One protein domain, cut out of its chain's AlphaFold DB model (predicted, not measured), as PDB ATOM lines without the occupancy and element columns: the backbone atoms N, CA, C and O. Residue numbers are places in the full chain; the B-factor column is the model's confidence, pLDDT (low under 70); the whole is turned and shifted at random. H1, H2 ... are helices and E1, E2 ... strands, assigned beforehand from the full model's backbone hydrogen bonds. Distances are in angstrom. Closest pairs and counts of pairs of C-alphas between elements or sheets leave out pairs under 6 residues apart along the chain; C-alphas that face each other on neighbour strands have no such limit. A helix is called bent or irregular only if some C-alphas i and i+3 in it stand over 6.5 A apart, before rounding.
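Overview. This is residues 3 to 96 of the 96 residues of a protein of Salipiger mucosus DSM 16094 (UniProt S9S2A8). One long helix, H2, runs through the middle, with the two-strand hairpin E1 E2 packed along one side of it and the helices H1 and H3 packed on it away from the hairpin. H1 crosses H2 steeply and H3 crosses it nearly at a right angle. The printed part has 94 residues, with two named strands and then three named helices in the order E1, E2, H1, H2, H3; the sheet is E1 - E2, antiparallel, and the class is mostly helix. It is compact, with a radius of gyration of the C-alphas of 13.1 A and spans of 38 by 27 by 25 A.

Along the chain. E1, residues 7 to 11, begins at C-alpha 7 (-6.736, -30.733, -24.706) and is 12.9 A long. E2 is residues 17 to 21, 13.1 A. H1 is residues 36 to 48, 18.5 A. H2, residues 56 to 74, is 26.4 A long. H3, residues 82 to 94, is 19.2 A long and ends at C-alpha 94 (8.751, -16.988, -33.446); it is only just irregular, with C-alphas 85 and 88 6.9 A apart.

Arrangement. E1 and E2 form a hairpin, with N 8 and O 20 at 2.8 A. The closest C-alphas of E1 and H2, Ile 10 and Ala 61, are 6.7 A apart. H1 touches H2 at a steep tilt of 48 degrees, opposite ways, closest at C-alphas 44 and 60, 5.5 A. H3 touches residues 66 to 74 of H2, about perpendicular at 77 degrees, closest at C-alphas 86 and 70, 5.1 A. H1 and H3 only just touch, only at their ends, with 3 pairs of C-alphas within 8 A, the closest being Val 39 and Leu 83, 7.4 A. E1 and E2 are apart from H3. Every O i to N i+4 pair is within hydrogen-bond range in H1 and H2, and 6 of 9 in H3.

Size, cuts and confidence. The farthest C-alphas, Asp 14 and Gly 77, are 38.5 A apart. The printed part has no cut. The link E2 to H1, residues 22 to 35, is long. Residues 51 to 53 and 96 have pLDDT under 70.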
ATOM      1  N   LEU A   3      -4.997 -37.311 -30.667       96.44
ATOM      2  CA  LEU A   3      -6.402 -37.137 -30.320       96.44
ATOM      3  C   LEU A   3      -6.670 -35.647 -30.118       96.44
ATOM      4  O   LEU A   3      -6.266 -35.079 -29.105       96.44
ATOM      5  N   LYS A   4      -7.325 -35.015 -31.100       92.69
ATOM      6  CA  LYS A   4      -7.619 -33.578 -31.059       92.69
ATOM      7  C   LYS A   4      -8.758 -33.266 -30.089       92.69
ATOM      8  O   LYS A   4      -9.760 -33.979 -30.042       92.69
ATOM      9  N   GLY A   5      -8.633 -32.146 -29.397       91.94
ATOM     10  CA  GLY A   5      -9.621 -31.612 -28.465       91.94
ATOM     11  C   GLY A   5      -9.153 -30.268 -27.914       91.94
ATOM     12  O   GLY A   5      -8.093 -29.781 -28.310       91.94
ATOM     13  N   ALA A   6      -9.924 -29.687 -26.990       89.19
ATOM     14  CA  ALA A   6      -9.452 -28.536 -26.209       89.19
ATOM     15  C   ALA A   6      -8.119 -28.859 -25.509       89.19
ATOM     16  O   ALA A   6      -7.197 -28.049 -25.506       89.19
ATOM     17  N   ASP A   7      -7.999 -30.101 -25.042       92.94
ATOM     18  CA  ASP A   7      -6.736 -30.733 -24.706       92.94
ATOM     19  C   ASP A   7      -6.416 -31.782 -25.774       92.94
ATOM     20  O   ASP A   7      -7.141 -32.763 -25.946       92.94
ATOM     21  N   THR A   8      -5.349 -31.554 -26.535       95.62
ATOM     22  CA  THR A   8      -4.892 -32.475 -27.578       95.62
ATOM     23  C   THR A   8      -3.834 -33.414 -27.015       95.62
ATOM     24  O   THR A   8      -2.805 -32.969 -26.510       95.62
ATOM     25  N   VAL A   9      -4.067 -34.721 -27.119       97.06
ATOM     26  CA  VAL A   9      -3.131 -35.756 -26.654       97.06
ATOM     27  C   VAL A   9      -2.334 -36.286 -27.841       97.06
ATOM     28  O   VAL A   9      -2.921 -36.729 -28.827       97.06
ATOM     29  N   ILE A  10      -1.007 -36.289 -27.734       97.00
ATOM     30  CA  ILE A  10      -0.093 -36.914 -28.697       97.00
ATOM     31  C   ILE A  10       0.577 -38.102 -28.010       97.00
ATOM     32  O   ILE A  10       1.202 -37.930 -26.972       97.00
ATOM     33  N   ALA A  11       0.437 -39.302 -28.566       96.12
ATOM     34  CA  ALA A  11       1.015 -40.529 -28.022       96.12
ATOM     35  C   ALA A  11       1.928 -41.218 -29.043       96.12
ATOM     36  O   ALA A  11       1.508 -41.466 -30.184       96.12
ATOM     37  N   GLY A  12       3.146 -41.547 -28.616       94.06
ATOM     38  CA  GLY A  12       4.135 -42.305 -29.370       94.06
ATOM     39  C   GLY A  12       3.937 -43.822 -29.244       94.06
ATOM     40  O   GLY A  12       3.296 -44.302 -28.304       94.06
ATOM     41  N   PRO A  13       4.457 -44.613 -30.199       90.50
ATOM     42  CA  PRO A  13       4.361 -46.076 -30.163       90.50
ATOM     43  C   PRO A  13       5.218 -46.719 -29.059       90.50
ATOM     44  O   PRO A  13       5.003 -47.874 -28.709       90.50
ATOM     45  N   ASP A  14       6.174 -45.977 -28.508       91.50
ATOM     46  CA  ASP A  14       7.067 -46.361 -27.413       91.50
ATOM     47  C   ASP A  14       6.463 -46.119 -26.015       91.50
ATOM     48  O   ASP A  14       7.124 -46.337 -25.001       91.50
ATOM     49  N   GLY A  15       5.200 -45.684 -25.949       91.38
ATOM     50  CA  GLY A  15       4.501 -45.376 -24.700       91.38
ATOM     51  C   GLY A  15       4.703 -43.942 -24.208       91.38
ATOM     52  O   GLY A  15       4.170 -43.589 -23.154       91.38
ATOM     53  N   THR A  16       5.425 -43.101 -24.955       93.50
ATOM     54  CA  THR A  16       5.503 -41.665 -24.666       93.50
ATOM     55  C   THR A  16       4.157 -40.983 -24.908       93.50
ATOM     56  O   THR A  16       3.378 -41.365 -25.785       93.50
ATOM     57  N   ALA A  17       3.864 -39.949 -24.120       95.69
ATOM     58  CA  ALA A  17       2.676 -39.130 -24.298       95.69
ATOM     59  C   ALA A  17       2.968 -37.663 -23.975       95.69
ATOM     60  O   ALA A  17       3.723 -37.338 -23.059       95.69
ATOM     61  N   SER A  18       2.345 -36.766 -24.728       96.06
ATOM     62  CA  SER A  18       2.398 -35.322 -24.536       96.06
ATOM     63  C   SER A  18       0.992 -34.741 -24.609       96.06
ATOM     64  O   SER A  18       0.136 -35.236 -25.343       96.06
ATOM     65  N   LEU A  19       0.761 -33.683 -23.836       95.75
ATOM     66  CA  LEU A  19      -0.514 -32.982 -23.773       95.75
ATOM     67  C   LEU A  19      -0.324 -31.546 -24.253       95.75
ATOM     68  O   LEU A  19       0.480 -30.803 -23.692       95.75
ATOM     69  N   HIS A  20      -1.095 -31.147 -25.257       95.12
ATOM     70  CA  HIS A  20      -1.212 -29.763 -25.682       95.12
ATOM     71  C   HIS A  20      -2.549 -29.189 -25.206       95.12
ATOM     72  O   HIS A  20      -3.592 -29.464 -25.798       95.12
ATOM     73  N   ALA A  21      -2.512 -28.380 -24.147       93.19
ATOM     74  CA  ALA A  21      -3.698 -27.746 -23.578       93.19
ATOM     75  C   ALA A  21      -3.943 -26.356 -24.194       93.19
ATOM     76  O   ALA A  21      -3.167 -25.416 -23.979       93.19
ATOM     77  N   ALA A  22      -5.048 -26.207 -24.926       91.62
ATOM     78  CA  ALA A  22      -5.581 -24.922 -25.379       91.62
ATOM     79  C   ALA A  22      -6.599 -24.398 -24.353       91.62
ATOM     80  O   ALA A  22      -7.788 -24.242 -24.630       91.62
ATOM     81  N   ALA A  23      -6.119 -24.166 -23.132       89.25
ATOM     82  CA  ALA A  23      -6.928 -23.769 -21.985       89.25
ATOM     83  C   ALA A  23      -6.501 -22.398 -21.434       89.25
ATOM     84  O   ALA A  23      -5.445 -21.856 -21.782       89.25
ATOM     85  N   TYR A  24      -7.324 -21.838 -20.544       90.19
ATOM     86  CA  TYR A  24      -7.076 -20.554 -19.880       90.19
ATOM     87  C   TYR A  24      -6.818 -19.424 -20.896       90.19
ATOM     88  O   TYR A  24      -7.607 -19.234 -21.818       90.19
ATOM     89  N   GLY A  25      -5.709 -18.686 -20.773       90.25
ATOM     90  CA  GLY A  25      -5.345 -17.591 -21.685       90.25
ATOM     91  C   GLY A  25      -5.007 -18.011 -23.125       90.25
ATOM     92  O   GLY A  25      -4.783 -17.143 -23.970       90.25
ATOM     93  N   ARG A  26      -4.957 -19.319 -23.415       93.25
ATOM     94  CA  ARG A  26      -4.771 -19.879 -24.766       93.25
ATOM     95  C   ARG A  26      -6.035 -20.539 -25.322       93.25
ATOM     96  O   ARG A  26      -5.961 -21.210 -26.347       93.25
ATOM     97  N   ALA A  27      -7.176 -20.386 -24.649       95.25
ATOM     98  CA  ALA A  27      -8.422 -20.984 -25.105       95.25
ATOM     99  C   ALA A  27      -8.872 -20.396 -26.448       95.25
ATOM    100  O   ALA A  27      -8.939 -19.180 -26.617       95.25
ATOM    101  N   VAL A  28      -9.210 -21.286 -27.380       96.25
ATOM    102  CA  VAL A  28      -9.673 -20.962 -28.738       96.25
ATOM    103  C   VAL A  28     -10.932 -21.767 -29.071       96.25
ATOM    104  O   VAL A  28     -10.896 -22.667 -29.908       96.25
ATOM    105  N   PRO A  29     -12.078 -21.507 -28.412       95.38
ATOM    106  CA  PRO A  29     -13.302 -22.288 -28.628       95.38
ATOM    107  C   PRO A  29     -13.790 -22.254 -30.086       95.38
ATOM    108  O   PRO A  29     -14.414 -23.202 -30.555       95.38
ATOM    109  N   TRP A  30     -13.456 -21.196 -30.824       95.25
ATOM    110  CA  TRP A  30     -13.751 -21.044 -32.248       95.25
ATOM    111  C   TRP A  30     -12.948 -21.992 -33.162       95.25
ATOM    112  O   TRP A  30     -13.305 -22.160 -34.320       95.25
ATOM    113  N   LEU A  31     -11.915 -22.674 -32.651       96.00
ATOM    114  CA  LEU A  31     -11.183 -23.713 -33.387       96.00
ATOM    115  C   LEU A  31     -12.002 -25.002 -33.574       96.00
ATOM    116  O   LEU A  31     -11.633 -25.879 -34.356       96.00
ATOM    117  N   ALA A  32     -13.138 -25.127 -32.881       94.38
ATOM    118  CA  ALA A  32     -14.107 -26.204 -33.069       94.38
ATOM    119  C   ALA A  32     -14.951 -26.019 -34.350       94.38
ATOM    120  O   ALA A  32     -16.172 -26.163 -34.321       94.38
ATOM    121  N   THR A  33     -14.300 -25.707 -35.474       93.88
ATOM    122  CA  THR A  33     -14.926 -25.559 -36.793       93.88
ATOM    123  C   THR A  33     -14.678 -26.789 -37.673       93.88
ATOM    124  O   THR A  33     -13.711 -27.539 -37.482       93.88
ATOM    125  N   ALA A  34     -15.573 -27.033 -38.631       96.25
ATOM    126  CA  ALA A  34     -15.396 -28.094 -39.621       96.25
ATOM    127  C   ALA A  34     -14.162 -27.801 -40.492       96.25
ATOM    128  O   ALA A  34     -13.865 -26.646 -40.762       96.25
ATOM    129  N   GLY A  35     -13.420 -28.836 -40.895       96.75
ATOM    130  CA  GLY A  35     -12.197 -28.688 -41.701       96.75
ATOM    131  C   GLY A  35     -10.919 -28.372 -40.909       96.75
ATOM    132  O   GLY A  35      -9.827 -28.683 -41.372       96.75
ATOM    133  N   ALA A  36     -11.008 -27.874 -39.667       96.75
ATOM    134  CA  ALA A  36      -9.813 -27.598 -38.849       96.75
ATOM    135  C   ALA A  36      -8.958 -28.861 -38.600       96.75
ATOM    136  O   ALA A  36      -7.734 -28.811 -38.524       96.75
ATOM    137  N   GLY A  37      -9.593 -30.037 -38.522       97.25
ATOM    138  CA  GLY A  37      -8.872 -31.311 -38.429       97.25
ATOM    139  C   GLY A  37      -8.041 -31.635 -39.675       97.25
ATOM    140  O   GLY A  37      -6.939 -32.161 -39.539       97.25
ATOM    141  N   ASP A  38      -8.543 -31.289 -40.862       98.12
ATOM    142  CA  ASP A  38      -7.842 -31.508 -42.129       98.12
ATOM    143  C   ASP A  38      -6.643 -30.564 -42.248       98.12
ATOM    144  O   ASP A  38      -5.554 -30.987 -42.637       98.12
ATOM    145  N   VAL A  39      -6.803 -29.312 -41.801       98.12
ATOM    146  CA  VAL A  39      -5.692 -28.357 -41.680       98.12
ATOM    147  C   VAL A  39      -4.620 -28.889 -40.730       98.12
ATOM    148  O   VAL A  39      -3.447 -28.918 -41.096       98.12
ATOM    149  N   LEU A  40      -4.997 -29.367 -39.538       97.75
ATOM    150  CA  LEU A  40      -4.048 -29.965 -38.595       97.75
ATOM    151  C   LEU A  40      -3.300 -31.155 -39.214       97.75
ATOM    152  O   LEU A  40      -2.082 -31.243 -39.081       97.75
ATOM    153  N   ALA A  41      -3.996 -32.051 -39.916       96.94
ATOM    154  CA  ALA A  41      -3.358 -33.176 -40.600       96.94
ATOM    155  C   ALA A  41      -2.370 -32.708 -41.685       96.94
ATOM    156  O   ALA A  41      -1.260 -33.234 -41.776       96.94
ATOM    157  N   GLY A  42      -2.742 -31.683 -42.459       96.62
ATOM    158  CA  GLY A  42      -1.876 -31.051 -43.453       96.62
ATOM    159  C   GLY A  42      -0.624 -30.419 -42.842       96.62
ATOM    160  O   GLY A  42       0.460 -30.566 -43.402       96.62
ATOM    161  N   LEU A  43      -0.738 -29.790 -41.666       96.50
ATOM    162  CA  LEU A  43       0.414 -29.247 -40.937       96.50
ATOM    163  C   LEU A  43       1.389 -30.342 -40.512       96.50
ATOM    164  O   LEU A  43       2.593 -30.186 -40.708       96.50
ATOM    165  N   ILE A  44       0.880 -31.452 -39.979       95.81
ATOM    166  CA  ILE A  44       1.715 -32.585 -39.557       95.81
ATOM    167  C   ILE A  44       2.465 -33.150 -40.760       95.81
ATOM    168  O   ILE A  44       3.682 -33.324 -40.708       95.81
ATOM    169  N   ALA A  45       1.751 -33.390 -41.863       94.38
ATOM    170  CA  ALA A  45       2.350 -33.895 -43.091       94.38
ATOM    171  C   ALA A  45       3.379 -32.914 -43.675       94.38
ATOM    172  O   ALA A  45       4.471 -33.330 -44.052       94.38
ATOM    173  N   GLY A  46       3.059 -31.620 -43.717       93.69
ATOM    174  CA  GLY A  46       3.932 -30.578 -44.255       93.69
ATOM    175  C   GLY A  46       5.217 -30.393 -43.449       93.69
ATOM    176  O   GLY A  46       6.284 -30.266 -44.043       93.69
ATOM    177  N   LEU A  47       5.140 -30.433 -42.114       91.94
ATOM    178  CA  LEU A  47       6.324 -30.371 -41.250       91.94
ATOM    179  C   LEU A  47       7.170 -31.646 -41.324       91.94
ATOM    180  O   LEU A  47       8.394 -31.565 -41.289       91.94
ATOM    181  N   ALA A  48       6.539 -32.815 -41.462       92.25
ATOM    182  CA  ALA A  48       7.252 -34.083 -41.595       92.25
ATOM    183  C   ALA A  48       7.866 -34.291 -42.994       92.25
ATOM    184  O   ALA A  48       8.815 -35.060 -43.137       92.25
ATOM    185  N   ALA A  49       7.355 -33.617 -44.029       89.44
ATOM    186  CA  ALA A  49       7.745 -33.857 -45.420       89.44
ATOM    187  C   ALA A  49       9.247 -33.659 -45.723       89.44
ATOM    188  O   ALA A  49       9.805 -34.494 -46.438       89.44
ATOM    189  N   PRO A  50       9.943 -32.619 -45.211       80.25
ATOM    190  CA  PRO A  50      11.359 -32.406 -45.521       80.25
ATOM    191  C   PRO A  50      12.311 -33.439 -44.901       80.25
ATOM    192  O   PRO A  50      13.476 -33.493 -45.293       80.25
ATOM    193  N   ALA A  51      11.862 -34.240 -43.931       66.44
ATOM    194  CA  ALA A  51      12.745 -35.045 -43.098       66.44
ATOM    195  C   ALA A  51      12.358 -36.528 -43.124       66.44
ATOM    196  O   ALA A  51      11.452 -36.973 -42.426       66.44
ATOM    197  N   ALA A  52      13.147 -37.329 -43.848       59.06
ATOM    198  CA  ALA A  52      13.065 -38.794 -43.810       59.06
ATOM    199  C   ALA A  52      13.336 -39.390 -42.406       59.06
ATOM    200  O   ALA A  52      13.096 -40.575 -42.187       59.06
ATOM    201  N   SER A  53      13.833 -38.576 -41.468       62.41
ATOM    202  CA  SER A  53      14.133 -38.928 -40.077       62.41
ATOM    203  C   SER A  53      13.447 -38.018 -39.051       62.41
ATOM    204  O   SER A  53      13.904 -37.968 -37.911       62.41
ATOM    205  N   ALA A  54      12.423 -37.241 -39.433       74.38
ATOM    206  CA  ALA A  54      11.715 -36.411 -38.459       74.38
ATOM    207  C   ALA A  54      11.032 -37.290 -37.410       74.38
ATOM    208  O   ALA A  54      10.344 -38.258 -37.746       74.38
ATOM    209  N   ASP A  55      11.185 -36.914 -36.142       88.88
ATOM    210  CA  ASP A  55      10.391 -37.495 -35.076       88.88
ATOM    211  C   ASP A  55       8.929 -37.061 -35.262       88.88
ATOM    212  O   ASP A  55       8.557 -35.902 -35.062       88.88
ATOM    213  N   LEU A  56       8.082 -38.005 -35.684       91.12
ATOM    214  CA  LEU A  56       6.660 -37.761 -35.917       91.12
ATOM    215  C   LEU A  56       5.933 -37.294 -34.652       91.12
ATOM    216  O   LEU A  56       4.929 -36.590 -34.765       91.12
ATOM    217  N   HIS A  57       6.414 -37.672 -33.466       93.69
ATOM    218  CA  HIS A  57       5.860 -37.199 -32.202       93.69
ATOM    219  C   HIS A  57       6.103 -35.699 -32.035       93.69
ATOM    220  O   HIS A  57       5.166 -34.952 -31.743       93.69
ATOM    221  N   GLU A  58       7.327 -35.240 -32.305       93.00
ATOM    222  CA  GLU A  58       7.678 -33.819 -32.269       93.00
ATOM    223  C   GLU A  58       6.936 -33.021 -33.342       93.00
ATOM    224  O   GLU A  58       6.395 -31.955 -33.045       93.00
ATOM    225  N   MET A  59       6.835 -33.546 -34.570       94.62
ATOM    226  CA  MET A  59       6.092 -32.876 -35.643       94.62
ATOM    227  C   MET A  59       4.610 -32.740 -35.288       94.62
ATOM    228  O   MET A  59       4.035 -31.665 -35.446       94.62
ATOM    229  N   ALA A  60       3.997 -33.790 -34.734       95.50
ATOM    230  CA  ALA A  60       2.614 -33.743 -34.273       95.50
ATOM    231  C   ALA A  60       2.407 -32.729 -33.136       95.50
ATOM    232  O   ALA A  60       1.429 -31.976 -33.150       95.50
ATOM    233  N   ALA A  61       3.333 -32.672 -32.176       95.75
ATOM    234  CA  ALA A  61       3.290 -31.705 -31.083       95.75
ATOM    235  C   ALA A  61       3.449 -30.257 -31.585       95.75
ATOM    236  O   ALA A  61       2.680 -29.378 -31.184       95.75
ATOM    237  N   ALA A  62       4.392 -30.015 -32.499       95.50
ATOM    238  CA  ALA A  62       4.612 -28.711 -33.114       95.50
ATOM    239  C   ALA A  62       3.396 -28.260 -33.937       95.50
ATOM    240  O   ALA A  62       2.940 -27.126 -33.794       95.50
ATOM    241  N   SER A  63       2.809 -29.149 -34.744       96.75
ATOM    242  CA  SER A  63       1.592 -28.845 -35.503       96.75
ATOM    243  C   SER A  63       0.402 -28.535 -34.601       96.75
ATOM    244  O   SER A  63      -0.327 -27.590 -34.886       96.75
ATOM    245  N   ALA A  64       0.211 -29.273 -33.501       97.25
ATOM    246  CA  ALA A  64      -0.848 -28.977 -32.535       97.25
ATOM    247  C   ALA A  64      -0.682 -27.573 -31.927       97.25
ATOM    248  O   ALA A  64      -1.662 -26.841 -31.786       97.25
ATOM    249  N   TRP A  65       0.559 -27.172 -31.630       96.81
ATOM    250  CA  TRP A  65       0.865 -25.827 -31.148       96.81
ATOM    251  C   TRP A  65       0.580 -24.754 -32.202       96.81
ATOM    252  O   TRP A  65      -0.149 -23.805 -31.910       96.81
ATOM    253  N   LEU A  66       1.075 -24.931 -33.431       97.62
ATOM    254  CA  LEU A  66       0.861 -23.980 -34.529       97.62
ATOM    255  C   LEU A  66      -0.620 -23.819 -34.864       97.62
ATOM    256  O   LEU A  66      -1.075 -22.709 -35.106       97.62
ATOM    257  N   HIS A  67      -1.379 -24.913 -34.840       97.75
ATOM    258  CA  HIS A  67      -2.812 -24.914 -35.104       97.75
ATOM    259  C   HIS A  67      -3.588 -24.063 -34.083       97.75
ATOM    260  O   HIS A  67      -4.491 -23.317 -34.454       97.75
ATOM    261  N   VAL A  68      -3.201 -24.117 -32.803       97.62
ATOM    262  CA  VAL A  68      -3.784 -23.263 -31.757       97.62
ATOM    263  C   VAL A  68      -3.339 -21.812 -31.908       97.62
ATOM    264  O   VAL A  68      -4.178 -20.925 -31.808       97.62
ATOM    265  N   GLU A  69      -2.060 -21.535 -32.165       97.44
ATOM    266  CA  GLU A  69      -1.604 -20.145 -32.324       97.44
ATOM    267  C   GLU A  69      -2.184 -19.474 -33.574       97.44
ATOM    268  O   GLU A  69      -2.612 -18.326 -33.493       97.44
ATOM    269  N   ALA A  70      -2.312 -20.195 -34.691       98.00
ATOM    270  CA  ALA A  70      -3.020 -19.707 -35.873       98.00
ATOM    271  C   ALA A  70      -4.481 -19.361 -35.548       98.00
ATOM    272  O   ALA A  70      -4.986 -18.318 -35.956       98.00
ATOM    273  N   ALA A  71      -5.148 -20.195 -34.744       97.62
ATOM    274  CA  ALA A  71      -6.500 -19.909 -34.284       97.62
ATOM    275  C   ALA A  71      -6.565 -18.678 -33.368       97.62
ATOM    276  O   ALA A  71      -7.546 -17.939 -33.414       97.62
ATOM    277  N   ARG A  72      -5.549 -18.448 -32.527       97.12
ATOM    278  CA  ARG A  72      -5.477 -17.259 -31.659       97.12
ATOM    279  C   ARG A  72      -5.296 -15.982 -32.466       97.12
ATOM    280  O   ARG A  72      -5.940 -14.994 -32.133       97.12
ATOM    281  N   GLU A  73      -4.463 -16.030 -33.501       97.56
ATOM    282  CA  GLU A  73      -4.245 -14.909 -34.416       97.56
ATOM    283  C   GLU A  73      -5.517 -14.582 -35.217       97.56
ATOM    284  O   GLU A  73      -5.898 -13.420 -35.311       97.56
ATOM    285  N   ALA A  74      -6.221 -15.600 -35.726       97.44
ATOM    286  CA  ALA A  74      -7.467 -15.412 -36.477       97.44
ATOM    287  C   ALA A  74      -8.621 -14.885 -35.602       97.44
ATOM    288  O   ALA A  74      -9.367 -13.993 -36.003       97.44
ATOM    289  N   GLY A  75      -8.769 -15.430 -34.392       97.00
ATOM    290  CA  GLY A  75      -9.784 -15.004 -33.432       97.00
ATOM    291  C   GLY A  75     -11.204 -15.547 -33.687       97.00
ATOM    292  O   GLY A  75     -11.411 -16.482 -34.467       97.00
ATOM    293  N   PRO A  76     -12.211 -15.011 -32.965       96.75
ATOM    294  CA  PRO A  76     -13.594 -15.472 -33.054       96.75
ATOM    295  C   PRO A  76     -14.184 -15.338 -34.462       96.75
ATOM    296  O   PRO A  76     -14.106 -14.277 -35.072       96.75
ATOM    297  N   GLY A  77     -14.867 -16.390 -34.921       95.19
ATOM    298  CA  GLY A  77     -15.507 -16.425 -36.239       95.19
ATOM    299  C   GLY A  77     -14.673 -17.083 -37.337       95.19
ATOM    300  O   GLY A  77     -15.156 -17.142 -38.464       95.19
ATOM    301  N   LEU A  78     -13.480 -17.601 -37.012       96.75
ATOM    302  CA  LEU A  78     -12.631 -18.266 -37.997       96.75
ATOM    303  C   LEU A  78     -13.321 -19.453 -38.683       96.75
ATOM    304  O   LEU A  78     -14.071 -20.217 -38.060       96.75
ATOM    305  N   ILE A  79     -13.004 -19.626 -39.961       97.31
ATOM    306  CA  ILE A  79     -13.205 -20.851 -40.735       97.31
ATOM    307  C   ILE A  79     -11.868 -21.585 -40.893       97.31
ATOM    308  O   ILE A  79     -10.804 -21.046 -40.593       97.31
ATOM    309  N   ALA A  80     -11.900 -22.851 -41.311       97.25
ATOM    310  CA  ALA A  80     -10.686 -23.664 -41.379       97.25
ATOM    311  C   ALA A  80      -9.636 -23.070 -42.329       97.25
ATOM    312  O   ALA A  80      -8.443 -23.120 -42.040       97.25
ATOM    313  N   GLU A  81     -10.085 -22.475 -43.428       97.06
ATOM    314  CA  GLU A  81      -9.259 -21.854 -44.457       97.06
ATOM    315  C   GLU A  81      -8.483 -20.632 -43.949       97.06
ATOM    316  O   GLU A  81      -7.436 -20.319 -44.510       97.06
ATOM    317  N   ASP A  82      -8.920 -20.004 -42.853       97.81
ATOM    318  CA  ASP A  82      -8.206 -18.874 -42.251       97.81
ATOM    319  C   ASP A  82      -6.923 -19.329 -41.537       97.81
ATOM    320  O   ASP A  82      -5.970 -18.561 -41.394       97.81
ATOM    321  N   LEU A  83      -6.872 -20.583 -41.063       98.31
ATOM    322  CA  LEU A  83      -5.774 -21.083 -40.229       98.31
ATOM    323  C   LEU A  83      -4.421 -21.088 -40.966       98.31
ATOM    324  O   LEU A  83      -3.450 -20.573 -40.405       98.31
ATOM    325  N   PRO A  84      -4.296 -21.615 -42.205       97.69
ATOM    326  CA  PRO A  84      -3.044 -21.530 -42.951       97.69
ATOM    327  C   PRO A  84      -2.603 -20.090 -43.234       97.69
ATOM    328  O   PRO A  84      -1.400 -19.820 -43.244       97.69
ATOM    329  N   GLU A  85      -3.547 -19.165 -43.427       97.81
ATOM    330  CA  GLU A  85      -3.247 -17.757 -43.716       97.81
ATOM    331  C   GLU A  85      -2.579 -17.042 -42.536       97.81
ATOM    332  O   GLU A  85      -1.799 -16.110 -42.746       97.81
ATOM    333  N   GLN A  86      -2.804 -17.511 -41.303       98.31
ATOM    334  CA  GLN A  86      -2.176 -16.941 -40.108       98.31
ATOM    335  C   GLN A  86      -0.768 -17.477 -39.823       98.31
ATOM    336  O   GLN A  86      -0.000 -16.842 -39.097       98.31
ATOM    337  N   LEU A  87      -0.369 -18.613 -40.407       97.62
ATOM    338  CA  LEU A  87       0.943 -19.219 -40.135       97.62
ATOM    339  C   LEU A  87       2.129 -18.281 -40.409       97.62
ATOM    340  O   LEU A  87       3.038 -18.245 -39.581       97.62
ATOM    341  N   PRO A  88       2.156 -17.474 -41.490       97.56
ATOM    342  CA  PRO A  88       3.221 -16.498 -41.686       97.56
ATOM    343  C   PRO A  88       3.350 -15.491 -40.535       97.56
ATOM    344  O   PRO A  88       4.468 -15.096 -40.210       97.56
ATOM    345  N   ALA A  89       2.243 -15.062 -39.919       97.69
ATOM    346  CA  ALA A  89       2.282 -14.167 -38.762       97.69
ATOM    347  C   ALA A  89       2.862 -14.877 -37.532       97.69
ATOM    348  O   ALA A  89       3.789 -14.355 -36.909       97.69
ATOM    349  N   VAL A  90       2.410 -16.106 -37.267       97.62
ATOM    350  CA  VAL A  90       2.930 -16.950 -36.181       97.62
ATOM    351  C   VAL A  90       4.435 -17.205 -36.343       97.62
ATOM    352  O   VAL A  90       5.199 -17.035 -35.394       97.62
ATOM    353  N   PHE A  91       4.900 -17.544 -37.549       96.44
ATOM    354  CA  PHE A  91       6.325 -17.762 -37.814       96.44
ATOM    355  C   PHE A  91       7.161 -16.492 -37.646       96.44
ATOM    356  O   PHE A  91       8.259 -16.565 -37.099       96.44
ATOM    357  N   ARG A  92       6.651 -15.323 -38.059       97.19
ATOM    358  CA  ARG A  92       7.336 -14.043 -37.810       97.19
ATOM    359  C   ARG A  92       7.482 -13.753 -36.318       97.19
ATOM    360  O   ARG A  92       8.532 -13.272 -35.916       97.19
ATOM    361  N   ALA A  93       6.467 -14.060 -35.512       95.38
ATOM    362  CA  ALA A  93       6.530 -13.878 -34.063       95.38
ATOM    363  C   ALA A  93       7.545 -14.820 -33.385       95.38
ATOM    364  O   ALA A  93       8.156 -14.443 -32.389       95.38
ATOM    365  N   LEU A  94       7.748 -16.028 -33.927       92.19
ATOM    366  CA  LEU A  94       8.751 -16.988 -33.446       92.19
ATOM    367  C   LEU A  94      10.184 -16.636 -33.853       92.19
ATOM    368  O   LEU A  94      11.117 -16.946 -33.119       92.19
ATOM    369  N   ALA A  95      10.361 -16.027 -35.024       89.44
ATOM    370  CA  ALA A  95      11.666 -15.686 -35.589       89.44
ATOM    371  C   ALA A  95      12.267 -14.378 -35.035       89.44
ATOM    372  O   ALA A  95      13.181 -13.841 -35.661       89.44
ATOM    373  N   GLY A  96      11.718 -13.858 -33.929       54.44
ATOM    374  CA  GLY A  96      12.153 -12.617 -33.277       54.44
ATOM    375  C   GLY A  96      13.652 -12.535 -33.017       54.44
ATOM    376  O   GLY A  96      14.249 -13.562 -32.622       54.44
TER     377      GLY A  96